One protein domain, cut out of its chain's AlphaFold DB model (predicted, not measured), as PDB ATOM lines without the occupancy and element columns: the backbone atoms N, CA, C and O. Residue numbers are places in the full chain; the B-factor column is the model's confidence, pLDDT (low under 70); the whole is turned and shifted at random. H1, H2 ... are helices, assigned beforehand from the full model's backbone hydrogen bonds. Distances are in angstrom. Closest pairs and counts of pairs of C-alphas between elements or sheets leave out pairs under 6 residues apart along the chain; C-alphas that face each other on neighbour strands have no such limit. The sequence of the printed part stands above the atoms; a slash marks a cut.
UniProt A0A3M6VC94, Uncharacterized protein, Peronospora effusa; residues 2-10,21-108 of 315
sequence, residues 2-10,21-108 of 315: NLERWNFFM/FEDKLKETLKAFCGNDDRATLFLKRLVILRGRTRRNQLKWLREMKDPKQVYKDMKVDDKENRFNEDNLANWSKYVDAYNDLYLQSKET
ATOM      1  N   ASN A   2       0.603-100.637 -65.992       66.50
ATOM      2  CA  ASN A   2      -0.730-101.233 -66.075       66.50
ATOM      3  C   ASN A   2      -1.590-100.237 -66.866       66.50
ATOM      4  O   ASN A   2      -1.944 -99.190 -66.330       66.50
ATOM      5  N   LEU A   3      -1.831-100.530 -68.147       64.31
ATOM      6  CA  LEU A   3      -2.582 -99.652 -69.049       64.31
ATOM      7  C   LEU A   3      -4.003 -99.391 -68.544       64.31
ATOM      8  O   LEU A   3      -4.519 -98.319 -68.805       64.31
ATOM      9  N   GLU A   4      -4.602-100.305 -67.778       62.47
ATOM     10  CA  GLU A   4      -5.936-100.115 -67.193       62.47
ATOM     11  C   GLU A   4      -5.902 -99.090 -66.058       62.47
ATOM     12  O   GLU A   4      -6.744 -98.200 -66.010       62.47
ATOM     13  N   ARG A   5      -4.883 -99.146 -65.188       69.31
ATOM     14  CA  ARG A   5      -4.690 -98.128 -64.138       69.31
ATOM     15  C   ARG A   5      -4.319 -96.768 -64.715       69.31
ATOM     16  O   ARG A   5      -4.786 -95.754 -64.217       69.31
ATOM     17  N   TRP A   6      -3.486 -96.752 -65.752       73.19
ATOM     18  CA  TRP A   6      -3.131 -95.522 -66.455       73.19
ATOM     19  C   TRP A   6      -4.341 -94.933 -67.189       73.19
ATOM     20  O   TRP A   6      -4.577 -93.741 -67.083       73.19
ATOM     21  N   ASN A   7      -5.148 -95.768 -67.853       72.56
ATOM     22  CA  ASN A   7      -6.394 -95.362 -68.502       72.56
ATOM     23  C   ASN A   7      -7.378 -94.761 -67.495       72.56
ATOM     24  O   ASN A   7      -7.894 -93.674 -67.718       72.56
ATOM     25  N   PHE A   8      -7.588 -95.443 -66.365       72.44
ATOM     26  CA  PHE A   8      -8.438 -94.949 -65.285       72.44
ATOM     27  C   PHE A   8      -7.953 -93.588 -64.771       72.44
ATOM     28  O   PHE A   8      -8.738 -92.654 -64.664       72.44
ATOM     29  N   PHE A   9      -6.647 -93.454 -64.529       75.69
ATOM     30  CA  PHE A   9      -6.049 -92.194 -64.098       75.69
ATOM     31  C   PHE A   9      -6.236 -91.089 -65.149       75.69
ATOM     32  O   PHE A   9      -6.739 -90.020 -64.831       75.69
ATOM     33  N   MET A  10      -5.923 -91.342 -66.419       76.06
ATOM     34  CA  MET A  10      -6.069 -90.335 -67.476       76.06
ATOM     35  C   MET A  10      -7.525 -89.912 -67.705       76.06
ATOM     36  O   MET A  10      -7.773 -88.735 -67.945       76.06
ATOM     37  N   PHE A  21      -9.526 -93.148 -74.957       72.81
ATOM     38  CA  PHE A  21      -8.323 -93.851 -74.519       72.81
ATOM     39  C   PHE A  21      -7.302 -94.026 -75.646       72.81
ATOM     40  O   PHE A  21      -6.108 -93.879 -75.407       72.81
ATOM     41  N   GLU A  22      -7.753 -94.344 -76.860       70.25
ATOM     42  CA  GLU A  22      -6.869 -94.554 -78.005       70.25
ATOM     43  C   GLU A  22      -6.195 -93.247 -78.420       70.25
ATOM     44  O   GLU A  22      -4.975 -93.227 -78.576       70.25
ATOM     45  N   ASP A  23      -6.947 -92.147 -78.484       78.25
ATOM     46  CA  ASP A  23      -6.399 -90.827 -78.806       78.25
ATOM     47  C   ASP A  23      -5.410 -90.353 -77.735       78.25
ATOM     48  O   ASP A  23      -4.306 -89.915 -78.064       78.25
ATOM     49  N   LYS A  24      -5.739 -90.515 -76.446       78.88
ATOM     50  CA  LYS A  24      -4.857 -90.095 -75.346       78.88
ATOM     51  C   LYS A  24      -3.610 -90.967 -75.230       78.88
ATOM     52  O   LYS A  24      -2.513 -90.470 -74.952       78.88
ATOM     53  N   LEU A  25      -3.751 -92.271 -75.468       75.50
ATOM     54  CA  LEU A  25      -2.621 -93.187 -75.548       75.50
ATOM     55  C   LEU A  25      -1.737 -92.838 -76.747       75.50
ATOM     56  O   LEU A  25      -0.520 -92.813 -76.598       75.50
ATOM     57  N   LYS A  26      -2.323 -92.512 -77.900       72.88
ATOM     58  CA  LYS A  26      -1.591 -92.094 -79.098       72.88
ATOM     59  C   LYS A  26      -0.873 -90.761 -78.898       72.88
ATOM     60  O   LYS A  26       0.289 -90.672 -79.267       72.88
ATOM     61  N   GLU A  27      -1.495 -89.772 -78.261       78.75
ATOM     62  CA  GLU A  27      -0.870 -88.488 -77.904       78.75
ATOM     63  C   GLU A  27       0.318 -88.689 -76.952       78.75
ATOM     64  O   GLU A  27       1.412 -88.168 -77.174       78.75
ATOM     65  N   THR A  28       0.138 -89.525 -75.926       77.62
ATOM     66  CA  THR A  28       1.214 -89.873 -74.990       77.62
ATOM     67  C   THR A  28       2.349 -90.585 -75.720       77.62
ATOM     68  O   THR A  28       3.515 -90.230 -75.575       77.62
ATOM     69  N   LEU A  29       2.024 -91.566 -76.563       73.88
ATOM     70  CA  LEU A  29       3.013 -92.283 -77.358       73.88
ATOM     71  C   LEU A  29       3.683 -91.395 -78.399       73.88
ATOM     72  O   LEU A  29       4.860 -91.599 -78.652       73.88
ATOM     73  N   LYS A  30       3.000 -90.398 -78.964       79.38
ATOM     74  CA  LYS A  30       3.596 -89.399 -79.857       79.38
ATOM     75  C   LYS A  30       4.699 -88.632 -79.137       79.38
ATOM     76  O   LYS A  30       5.782 -88.482 -79.696       79.38
ATOM     77  N   ALA A  31       4.458 -88.217 -77.891       76.06
ATOM     78  CA  ALA A  31       5.465 -87.544 -77.073       76.06
ATOM     79  C   ALA A  31       6.698 -88.433 -76.806       76.06
ATOM     80  O   ALA A  31       7.819 -87.935 -76.807       76.06
ATOM     81  N   PHE A  32       6.510 -89.750 -76.646       69.25
ATOM     82  CA  PHE A  32       7.608 -90.708 -76.451       69.25
ATOM     83  C   PHE A  32       8.317 -91.129 -77.753       69.25
ATOM     84  O   PHE A  32       9.540 -91.227 -77.787       69.25
ATOM     85  N   CYS A  33       7.569 -91.386 -78.825       69.56
ATOM     86  CA  CYS A  33       8.067 -91.931 -80.096       69.56
ATOM     87  C   CYS A  33       8.537 -90.835 -81.073       69.56
ATOM     88  O   CYS A  33       9.110 -91.130 -82.126       69.56
ATOM     89  N   GLY A  34       8.259 -89.569 -80.752       75.31
ATOM     90  CA  GLY A  34       8.652 -88.381 -81.506       75.31
ATOM     91  C   GLY A  34       7.720 -87.994 -82.659       75.31
ATOM     92  O   GLY A  34       7.777 -86.849 -83.100       75.31
ATOM     93  N   ASN A  35       6.861 -88.892 -83.164       79.56
ATOM     94  CA  ASN A  35       5.861 -88.570 -84.193       79.56
ATOM     95  C   ASN A  35       4.661 -89.543 -84.218       79.56
ATOM     96  O   ASN A  35       4.686 -90.605 -83.589       79.56
ATOM     97  N   ASP A  36       3.613 -89.163 -84.962       78.00
ATOM     98  CA  ASP A  36       2.337 -89.896 -85.040       78.00
ATOM     99  C   ASP A  36       2.450 -91.249 -85.750       78.00
ATOM    100  O   ASP A  36       1.812 -92.223 -85.334       78.00
ATOM    101  N   ASP A  37       3.270 -91.335 -86.796       78.38
ATOM    102  CA  ASP A  37       3.446 -92.567 -87.571       78.38
ATOM    103  C   ASP A  37       4.093 -93.659 -86.718       78.38
ATOM    104  O   ASP A  37       3.628 -94.801 -86.687       78.38
ATOM    105  N   ARG A  38       5.118 -93.297 -85.941       71.31
ATOM    106  CA  ARG A  38       5.795 -94.206 -85.012       71.31
ATOM    107  C   ARG A  38       4.915 -94.583 -83.837       71.31
ATOM    108  O   ARG A  38       4.863 -95.758 -83.500       71.31
ATOM    109  N   ALA A  39       4.177 -93.633 -83.259       74.38
ATOM    110  CA  ALA A  39       3.206 -93.945 -82.211       74.38
ATOM    111  C   ALA A  39       2.166 -94.969 -82.704       74.38
ATOM    112  O   ALA A  39       1.842 -95.931 -82.006       74.38
ATOM    113  N   THR A  40       1.703 -94.817 -83.948       78.75
ATOM    114  CA  THR A  40       0.764 -95.747 -84.591       78.75
ATOM    115  C   THR A  40       1.394 -97.123 -84.849       78.75
ATOM    116  O   THR A  40       0.769 -98.151 -84.576       78.75
ATOM    117  N   LEU A  41       2.630 -97.174 -85.358       75.31
ATOM    118  CA  LEU A  41       3.373 -98.425 -85.560       75.31
ATOM    119  C   LEU A  41       3.613 -99.155 -84.235       75.31
ATOM    120  O   LEU A  41       3.364-100.361 -84.140       75.31
ATOM    121  N   PHE A  42       4.011 -98.415 -83.205       73.88
ATOM    122  CA  PHE A  42       4.228 -98.949 -81.873       73.88
ATOM    123  C   PHE A  42       2.937 -99.518 -81.278       73.88
ATOM    124  O   PHE A  42       2.956-100.629 -80.754       73.88
ATOM    125  N   LEU A  43       1.791 -98.840 -81.422       72.81
ATOM    126  CA  LEU A  43       0.489 -99.368 -80.989       72.81
ATOM    127  C   LEU A  43       0.153-100.703 -81.660       72.81
ATOM    128  O   LEU A  43      -0.189-101.671 -80.976       72.81
ATOM    129  N   LYS A  44       0.314-100.790 -82.988       77.06
ATOM    130  CA  LYS A  44       0.103-102.037 -83.741       77.06
ATOM    131  C   LYS A  44       1.009-103.157 -83.220       77.06
ATOM    132  O   LYS A  44       0.550-104.279 -82.993       77.06
ATOM    133  N   ARG A  45       2.285-102.854 -82.974       73.50
ATOM    134  CA  ARG A  45       3.266-103.802 -82.425       73.50
ATOM    135  C   ARG A  45       2.939-104.196 -80.981       73.50
ATOM    136  O   ARG A  45       3.010-105.375 -80.645       73.50
ATOM    137  N   LEU A  46       2.483-103.271 -80.140       71.25
ATOM    138  CA  LEU A  46       2.099-103.535 -78.753       71.25
ATOM    139  C   LEU A  46       0.891-104.475 -78.658       71.25
ATOM    140  O   LEU A  46       0.883-105.376 -77.819       71.25
ATOM    141  N   VAL A  47      -0.090-104.342 -79.558       70.62
ATOM    142  CA  VAL A  47      -1.205-105.299 -79.683       70.62
ATOM    143  C   VAL A  47      -0.686-106.706 -79.995       70.62
ATOM    144  O   VAL A  47      -1.092-107.672 -79.345       70.62
ATOM    145  N   ILE A  48       0.272-106.822 -80.921       68.38
ATOM    146  CA  ILE A  48       0.921-108.091 -81.289       68.38
ATOM    147  C   ILE A  48       1.704-108.688 -80.104       68.38
ATOM    148  O   ILE A  48       1.677-109.906 -79.893       68.38
ATOM    149  N   LEU A  49       2.384-107.855 -79.311       64.88
ATOM    150  CA  LEU A  49       3.157-108.270 -78.134       64.88
ATOM    151  C   LEU A  49       2.277-108.637 -76.924       64.88
ATOM    152  O   LEU A  49       2.707-109.409 -76.069       64.88
ATOM    153  N   ARG A  50       1.034-108.142 -76.855       62.12
ATOM    154  CA  ARG A  50       0.070-108.425 -75.773       62.12
ATOM    155  C   ARG A  50      -0.624-109.788 -75.894       62.12
ATOM    156  O   ARG A  50      -1.318-110.203 -74.966       62.12
ATOM    157  N   GLY A  51      -0.431-110.512 -76.998       61.31
ATOM    158  CA  GLY A  51      -0.934-111.880 -77.159       61.31
ATOM    159  C   GLY A  51      -0.465-112.816 -76.032       61.31
ATOM    160  O   GLY A  51       0.671-112.725 -75.566       61.31
ATOM    161  N   ARG A  52      -1.339-113.731 -75.576       48.66
ATOM    162  CA  ARG A  52      -1.146-114.571 -74.368       48.66
ATOM    163  C   ARG A  52       0.181-115.351 -74.317       48.66
ATOM    164  O   ARG A  52       0.650-115.635 -73.217       48.66
ATOM    165  N   THR A  53       0.795-115.648 -75.460       52.41
ATOM    166  CA  THR A  53       2.073-116.366 -75.623       52.41
ATOM    167  C   THR A  53       3.333-115.496 -75.483       52.41
ATOM    168  O   THR A  53       4.436-116.028 -75.541       52.41
ATOM    169  N   ARG A  54       3.216-114.174 -75.272       63.44
ATOM    170  CA  ARG A  54       4.353-113.224 -75.330       63.44
ATOM    171  C   ARG A  54       4.578-112.385 -74.066       63.44
ATOM    172  O   ARG A  54       5.289-111.384 -74.108       63.44
ATOM    173  N   ARG A  55       4.036-112.792 -72.910       62.34
ATOM    174  CA  ARG A  55       4.111-112.005 -71.654       62.34
ATOM    175  C   ARG A  55       5.533-111.590 -71.252       62.34
ATOM    176  O   ARG A  55       5.714-110.490 -70.733       62.34
ATOM    177  N   ASN A  56       6.530-112.436 -71.518       74.88
ATOM    178  CA  ASN A  56       7.926-112.132 -71.199       74.88
ATOM    179  C   ASN A  56       8.496-111.008 -72.075       74.88
ATOM    180  O   ASN A  56       9.269-110.206 -71.575       74.88
ATOM    181  N   GLN A  57       8.053-110.874 -73.329       78.56
ATOM    182  CA  GLN A  57       8.532-109.829 -74.242       78.56
ATOM    183  C   GLN A  57       8.104-108.438 -73.780       78.56
ATOM    184  O   GLN A  57       8.918-107.525 -73.736       78.56
ATOM    185  N   LEU A  58       6.847-108.285 -73.347       78.12
ATOM    186  CA  LEU A  58       6.382-107.033 -72.741       78.12
ATOM    187  C   LEU A  58       7.107-106.725 -71.430       78.12
ATOM    188  O   LEU A  58       7.335-105.561 -71.110       78.12
ATOM    189  N   LYS A  59       7.451-107.754 -70.647       83.06
ATOM    190  CA  LYS A  59       8.259-107.573 -69.440       83.06
ATOM    191  C   LYS A  59       9.653-107.045 -69.799       83.06
ATOM    192  O   LYS A  59      10.016-105.995 -69.288       83.06
ATOM    193  N   TRP A  60      10.356-107.706 -70.713       88.50
ATOM    194  CA  TRP A  60      11.683-107.304 -71.186       88.50
ATOM    195  C   TRP A  60      11.702-105.904 -71.781       88.50
ATOM    196  O   TRP A  60      12.591-105.127 -71.458       88.50
ATOM    197  N   LEU A  61      10.676-105.554 -72.560       84.81
ATOM    198  CA  LEU A  61      10.563-104.227 -73.143       84.81
ATOM    199  C   LEU A  61      10.463-103.163 -72.044       84.81
ATOM    200  O   LEU A  61      11.203-102.194 -72.069       84.81
ATOM    201  N   ARG A  62       9.625-103.379 -71.017       80.19
ATOM    202  CA  ARG A  62       9.524-102.462 -69.861       80.19
ATOM    203  C   ARG A  62      10.822-102.340 -69.068       80.19
ATOM    204  O   ARG A  62      11.053-101.300 -68.466       80.19
ATOM    205  N   GLU A  63      11.611-103.405 -69.028       86.56
ATOM    206  CA  GLU A  63      12.897-103.465 -68.329       86.56
ATOM    207  C   GLU A  63      14.057-102.948 -69.195       86.56
ATOM    208  O   GLU A  63      15.199-103.029 -68.755       86.56
ATOM    209  N   MET A  64      13.785-102.438 -70.408       86.31
ATOM    210  CA  MET A  64      14.808-102.035 -71.386       86.31
ATOM    211  C   MET A  64      15.846-103.138 -71.616       86.31
ATOM    212  O   MET A  64      17.045-102.885 -71.731       86.31
ATOM    213  N   LYS A  65      15.400-104.397 -71.641       91.44
ATOM    214  CA  LYS A  65      16.327-105.517 -71.729       91.44
ATOM    215  C   LYS A  65      17.017-105.515 -73.088       91.44
ATOM    216  O   LYS A  65      16.347-105.570 -74.122       91.44
ATOM    217  N   ASP A  66      18.346-105.514 -73.049       90.94
ATOM    218  CA  ASP A  66      19.197-105.502 -74.235       90.94
ATOM    219  C   ASP A  66      18.782-106.595 -75.245       90.94
ATOM    220  O   ASP A  66      18.655-107.772 -74.866       90.94
ATOM    221  N   PRO A  67      18.568-106.250 -76.529       93.38
ATOM    222  CA  PRO A  67      18.117-107.222 -77.513       93.38
ATOM    223  C   PRO A  67      19.077-108.394 -77.762       93.38
ATOM    224  O   PRO A  67      18.589-109.476 -78.099       93.38
ATOM    225  N   LYS A  68      20.398-108.262 -77.534       92.50
ATOM    226  CA  LYS A  68      21.335-109.408 -77.600       92.50
ATOM    227  C   LYS A  68      21.093-110.375 -76.451       92.50
ATOM    228  O   LYS A  68      21.176-111.588 -76.637       92.50
ATOM    229  N   GLN A  69      20.771-109.872 -75.262       92.25
ATOM    230  CA  GLN A  69      20.400-110.747 -74.153       92.25
ATOM    231  C   GLN A  69      19.054-111.432 -74.414       92.25
ATOM    232  O   GLN A  69      18.920-112.630 -74.174       92.25
ATOM    233  N   VAL A  70      18.077-110.709 -74.967       93.38
ATOM    234  CA  VAL A  70      16.781-111.297 -75.343       93.38
ATOM    235  C   VAL A  70      16.935-112.371 -76.423       93.38
ATOM    236  O   VAL A  70      16.256-113.392 -76.354       93.38
ATOM    237  N   TYR A  71      17.860-112.196 -77.372       92.69
ATOM    238  CA  TYR A  71      18.204-113.212 -78.373       92.69
ATOM    239  C   TYR A  71      18.607-114.547 -77.726       92.69
ATOM    240  O   TYR A  71      18.104-115.612 -78.094       92.69
ATOM    241  N   LYS A  72      19.473-114.484 -76.705       92.00
ATOM    242  CA  LYS A  72      19.923-115.658 -75.940       92.00
ATOM    243  C   LYS A  72      18.785-116.270 -75.128       92.00
ATOM    244  O   LYS A  72      18.581-117.480 -75.173       92.00
ATOM    245  N   ASP A  73      18.014-115.442 -74.427       92.38
ATOM    246  CA  ASP A  73      16.910-115.898 -73.577       92.38
ATOM    247  C   ASP A  73      15.795-116.584 -74.376       92.38
ATOM    248  O   ASP A  73      15.192-117.551 -73.908       92.38
ATOM    249  N   MET A  74      15.521-116.094 -75.590       91.62
ATOM    250  CA  MET A  74      14.566-116.704 -76.515       91.62
ATOM    251  C   MET A  74      15.094-117.985 -77.160       91.62
ATOM    252  O   MET A  74      14.299-118.701 -77.761       91.62
ATOM    253  N   LYS A  75      16.397-118.282 -77.045       92.94
ATOM    254  CA  LYS A  75      17.050-119.396 -77.748       92.94
ATOM    255  C   LYS A  75      16.759-119.314 -79.248       92.94
ATOM    256  O   LYS A  75      16.154-120.212 -79.838       92.94
ATOM    257  N   VAL A  76      17.089-118.159 -79.834       92.81
ATOM    258  CA  VAL A  76      16.896-117.925 -81.272       92.81
ATOM    259  C   VAL A  76      17.763-118.870 -82.096       92.81
ATOM    260  O   VAL A  76      17.322-119.319 -83.148       92.81
ATOM    261  N   ASP A  77      18.942-119.214 -81.590       91.38
ATOM    262  CA  ASP A  77      19.755-120.287 -82.143       91.38
ATOM    263  C   ASP A  77      19.453-121.624 -81.472       91.38
ATOM    264  O   ASP A  77      19.275-121.706 -80.251       91.38
ATOM    265  N   ASP A  78      19.415-122.677 -82.284       84.31
ATOM    266  CA  ASP A  78      19.463-124.052 -81.811       84.31
ATOM    267  C   ASP A  78      20.897-124.452 -81.402       84.31
ATOM    268  O   ASP A  78      21.853-123.675 -81.481       84.31
ATOM    269  N   LYS A  79      21.052-125.691 -80.920       81.88
ATOM    270  CA  LYS A  79      22.354-126.220 -80.478       81.88
ATOM    271  C   LYS A  79      23.372-126.356 -81.616       81.88
ATOM    272  O   LYS A  79      24.560-126.449 -81.338       81.88
ATOM    273  N   GLU A  80      22.904-126.360 -82.858       82.12
ATOM    274  CA  GLU A  80      23.701-126.467 -84.082       82.12
ATOM    275  C   GLU A  80      23.923-125.081 -84.718       82.12
ATOM    276  O   GLU A  80      24.300-124.972 -85.882       82.12
ATOM    277  N   ASN A  81      23.692-123.999 -83.959       84.38
ATOM    278  CA  ASN A  81      23.861-122.617 -84.410       84.38
ATOM    279  C   ASN A  81      22.999-122.268 -85.643       84.38
ATOM    280  O   ASN A  81      23.347-121.389 -86.436       84.38
ATOM    281  N   ARG A  82      21.848-122.928 -85.809       86.38
ATOM    282  CA  ARG A  82      20.835-122.577 -86.808       86.38
ATOM    283  C   ARG A  82      19.734-121.750 -86.174       86.38
ATOM    284  O   ARG A  82      19.357-121.951 -85.023       86.38
ATOM    285  N   PHE A  83      19.149-120.865 -86.970       90.94
ATOM    286  CA  PHE A  83      17.995-120.097 -86.525       90.94
ATOM    287  C   PHE A  83      16.775-120.999 -86.308       90.94
ATOM    288  O   PHE A  83      16.271-121.609 -87.252       90.94
ATOM    289  N   ASN A  84      16.232-120.989 -85.095       91.50
ATOM    290  CA  ASN A  84      14.845-121.353 -84.855       91.50
ATOM    291  C   ASN A  84      13.953-120.254 -85.457       91.50
ATOM    292  O   ASN A  84      13.944-119.121 -84.977       91.50
ATOM    293  N   GLU A  85      13.230-120.575 -86.532       89.19
ATOM    294  CA  GLU A  85      12.501-119.586 -87.343       89.19
ATOM    295  C   GLU A  85      11.432-118.822 -86.541       89.19
ATOM    296  O   GLU A  85      11.297-117.604 -86.685       89.19
ATOM    297  N   ASP A  86      10.718-119.504 -85.641       89.62
ATOM    298  CA  ASP A  86       9.686-118.884 -84.806       89.62
ATOM    299  C   ASP A  86      10.297-117.935 -83.774       89.62
ATOM    300  O   ASP A  86       9.820-116.810 -83.579       89.62
ATOM    301  N   ASN A  87      11.377-118.364 -83.120       91.75
ATOM    302  CA  ASN A  87      12.085-117.535 -82.152       91.75
ATOM    303  C   ASN A  87      12.757-116.347 -82.838       91.75
ATOM    304  O   ASN A  87      12.682-115.239 -82.314       91.75
ATOM    305  N   LEU A  88      13.323-116.533 -84.033       92.94
ATOM    306  CA  LEU A  88      13.899-115.457 -84.837       92.94
ATOM    307  C   LEU A  88      12.842-114.413 -85.215       92.94
ATOM    308  O   LEU A  88      13.067-113.213 -85.045       92.94
ATOM    309  N   ALA A  89      11.669-114.850 -85.677       91.12
ATOM    310  CA  ALA A  89      10.560-113.956 -86.005       91.12
ATOM    311  C   ALA A  89      10.025-113.208 -84.779       91.12
ATOM    312  O   ALA A  89       9.666-112.032 -84.866       91.12
ATOM    313  N   ASN A  90       9.965-113.869 -83.625       89.19
ATOM    314  CA  ASN A  90       9.555-113.240 -82.374       89.19
ATOM    315  C   ASN A  90      10.609-112.259 -81.842       89.19
ATOM    316  O   ASN A  90      10.244-111.191 -81.352       89.19
ATOM    317  N   TRP A  91      11.893-112.587 -81.967       93.31
ATOM    318  CA  TRP A  91      12.993-111.719 -81.568       93.31
ATOM    319  C   TRP A  91      13.085-110.471 -82.449       93.31
ATOM    320  O   TRP A  91      13.174-109.368 -81.924       93.31
ATOM    321  N   SER A  92      12.961-110.609 -83.771       92.88
ATOM    322  CA  SER A  92      12.931-109.460 -84.689       92.88
ATOM    323  C   SER A  92      11.785-108.496 -84.353       92.88
ATOM    324  O   SER A  92      12.007-107.293 -84.256       92.88
ATOM    325  N   LYS A  93      10.587-109.008 -84.034       89.25
ATOM    326  CA  LYS A  93       9.462-108.175 -83.563       89.25
ATOM    327  C   LYS A  93       9.752-107.465 -82.238       89.25
ATOM    328  O   LYS A  93       9.247-106.367 -82.014       89.25
ATOM    329  N   TYR A  94      10.524-108.095 -81.353       89.75
ATOM    330  CA  TYR A  94      10.970-107.466 -80.115       89.75
ATOM    331  C   TYR A  94      11.947-106.320 -80.398       89.75
ATOM    332  O   TYR A  94      11.743-105.230 -79.874       89.75
ATOM    333  N   VAL A  95      12.953-106.541 -81.251       91.44
ATOM    334  CA  VAL A  95      13.919-105.508 -81.666       91.44
ATOM    335  C   VAL A  95      13.204-104.318 -82.301       91.44
ATOM    336  O   VAL A  95      13.461-103.177 -81.935       91.44
ATOM    337  N   ASP A  96      12.260-104.581 -83.199       87.81
ATOM    338  CA  ASP A  96      11.417-103.566 -83.824       87.81
ATOM    339  C   ASP A  96      10.700-102.689 -82.785       87.81
ATOM    340  O   ASP A  96      10.771-101.463 -82.839       87.81
ATOM    341  N   ALA A  97      10.037-103.314 -81.809       84.19
ATOM    342  CA  ALA A  97       9.339-102.595 -80.747       84.19
ATOM    343  C   ALA A  97      10.298-101.867 -79.789       84.19
ATOM    344  O   ALA A  97       9.963-100.802 -79.276       84.19
ATOM    345  N   TYR A  98      11.483-102.432 -79.548       86.88
ATOM    346  CA  TYR A  98      12.544-101.811 -78.760       86.88
ATOM    347  C   TYR A  98      13.051-100.533 -79.439       86.88
ATOM    348  O   TYR A  98      13.098 -99.475 -78.818       86.88
ATOM    349  N   ASN A  99      13.338-100.605 -80.737       86.94
ATOM    350  CA  ASN A  99      13.808 -99.485 -81.548       86.94
ATOM    351  C   ASN A  99      12.779 -98.357 -81.697       86.94
ATOM    352  O   ASN A  99      13.168 -97.197 -81.837       86.94
ATOM    353  N   ASP A 100      11.484 -98.681 -81.681       80.81
ATOM    354  CA  ASP A 100      10.419 -97.671 -81.692       80.81
ATOM    355  C   ASP A 100      10.392 -96.850 -80.396       80.81
ATOM    356  O   ASP A 100      10.141 -95.647 -80.435       80.81
ATOM    357  N   LEU A 101      10.642 -97.500 -79.254       75.56
ATOM    358  CA  LEU A 101      10.590 -96.871 -77.932       75.56
ATOM    359  C   LEU A 101      11.886 -96.170 -77.539       75.56
ATOM    360  O   LEU A 101      11.853 -95.149 -76.855       75.56
ATOM    361  N   TYR A 102      13.028 -96.732 -77.931       82.12
ATOM    362  CA  TYR A 102      14.340 -96.327 -77.437       82.12
ATOM    363  C   TYR A 102      15.201 -95.786 -78.572       82.12
ATOM    364  O   TYR A 102      16.200 -96.379 -78.973       82.12
ATOM    365  N   LEU A 103      14.808 -94.615 -79.078       77.06
ATOM    366  CA  LEU A 103      15.424 -93.967 -80.243       77.06
ATOM    367  C   LEU A 103      16.932 -93.737 -80.099       77.06
ATOM    368  O   LEU A 103      17.656 -93.826 -81.086       77.06
ATOM    369  N   GLN A 104      17.399 -93.458 -78.881       76.81
ATOM    370  CA  GLN A 104      18.816 -93.209 -78.594       76.81
ATOM    371  C   GLN A 104      19.680 -94.473 -78.698       76.81
ATOM    372  O   GLN A 104      20.892 -94.376 -78.844       76.81
ATOM    373  N   SER A 105      19.063 -95.653 -78.627       79.81
ATOM    374  CA  SER A 105      19.722 -96.957 -78.736       79.81
ATOM    375  C   SER A 105      19.208 -97.750 -79.937       79.81
ATOM    376  O   SER A 105      19.196 -98.979 -79.904       79.81
ATOM    377  N   LYS A 106      18.677 -97.058 -80.953       84.56
ATOM    378  CA  LYS A 106      18.116 -97.704 -82.137       84.56
ATOM    379  C   LYS A 106      19.229 -98.352 -82.948       84.56
ATOM    380  O   LYS A 106      20.158 -97.674 -83.371       84.56
ATOM    381  N   GLU A 107      19.052 -99.628 -83.253       87.94
ATOM    382  CA  GLU A 107      20.059-100.442 -83.931       87.94
ATOM    383  C   GLU A 107      19.415-101.433 -84.916       87.94
ATOM    384  O   GLU A 107      18.262-101.831 -84.748       87.94
ATOM    385  N   THR A 108      20.126-101.843 -85.967       90.81
ATOM    386  CA  THR A 108      19.599-102.784 -86.984       90.81
ATOM    387  C   THR A 108      19.683-104.240 -86.517       90.81
ATOM    388  O   THR A 108      20.443-104.536 -85.595       90.81
TER     389      THR A 108
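What this domain is: This is residues 2 to 10 and 21 to 108 of the 315 residues of an uncharacterized protein of Peronospora effusa (UniProt A0A3M6VC94). What shape do these coordinates make? H6, the longest helix, is the core of an elongated group, with H3 and H5 packed on roughly opposite sides of it and H4 between them. H2 lies across one end, meeting the start of H3 and the last residues of H6, with H1 beyond it; the loop of residues 74 to 84 makes the other end. What is it built of? The printed part has 97 residues with six named helices, H1 to H6 in that order, and no named strand; the class is all helix. How closely is it drawn together? It is only just compact, close to loose, with a radius of gyration of the C-alphas of 14.6 A and spans of 49 by 27 by 19 A.

How they stand to each other: How do the first helices stand? H1, residues 3 to 10, is close to but not clearly touching H2, residues 21 to 33; the closest C-alphas, those of Asn 7 and Phe 21, are 6.5 A apart. H2 touches H3, residues 36 to 49, only just about perpendicular at 70.0 degrees, with C-alphas 29 and 39 closest at 5.1 A. What touches H6, residues 85 to 101, the hub? H3 touches it at 37 degrees, a tilt only just steep, opposite ways, with the C-alphas of Phe 42 and Asp 100 closest at 6.3 A. H4, residues 55 to 62, touches residues 94 to 98 of H6 at a shallow tilt of 30 degrees, the same way, with C-alphas 61 and 98 closest at 6.4 A. H5, residues 67 to 73, forms a helical hairpin with H6, with the C-alphas of Pro 67 and Val 95 closest at 6.1 A. How regular are the backbones? In H1, H2, H3, H4, H5 and H6 every O i to N i+4 pair is within hydrogen-bond range.

Where its parts are: Where do the first and last helices lie? H1 begins at C-alpha 3, (-2.582, -99.652, -69.049), and H6 ends at C-alpha 101, (10.590, -96.871, -77.932). How long are the longer helices? From first to last C-alpha H2 measures 17.4 A, H3 19.6 A and H6 24.7 A.

The domain as a whole: How far does it reach? The two C-alphas farthest apart are those of Met 10 and Glu 80, 49.7 A. Where is it cut, and which link is long? Residues 11 to 20 are not printed, and C-alphas 10 and 21 are 8.2 A apart across the cut; the link from H5 to H6, 11 residues, is long. Where is confidence low? Residues 2 to 5, 32 to 33 and 48 to 55 have pLDDT under 70, and the mean of the printed part is 80.0.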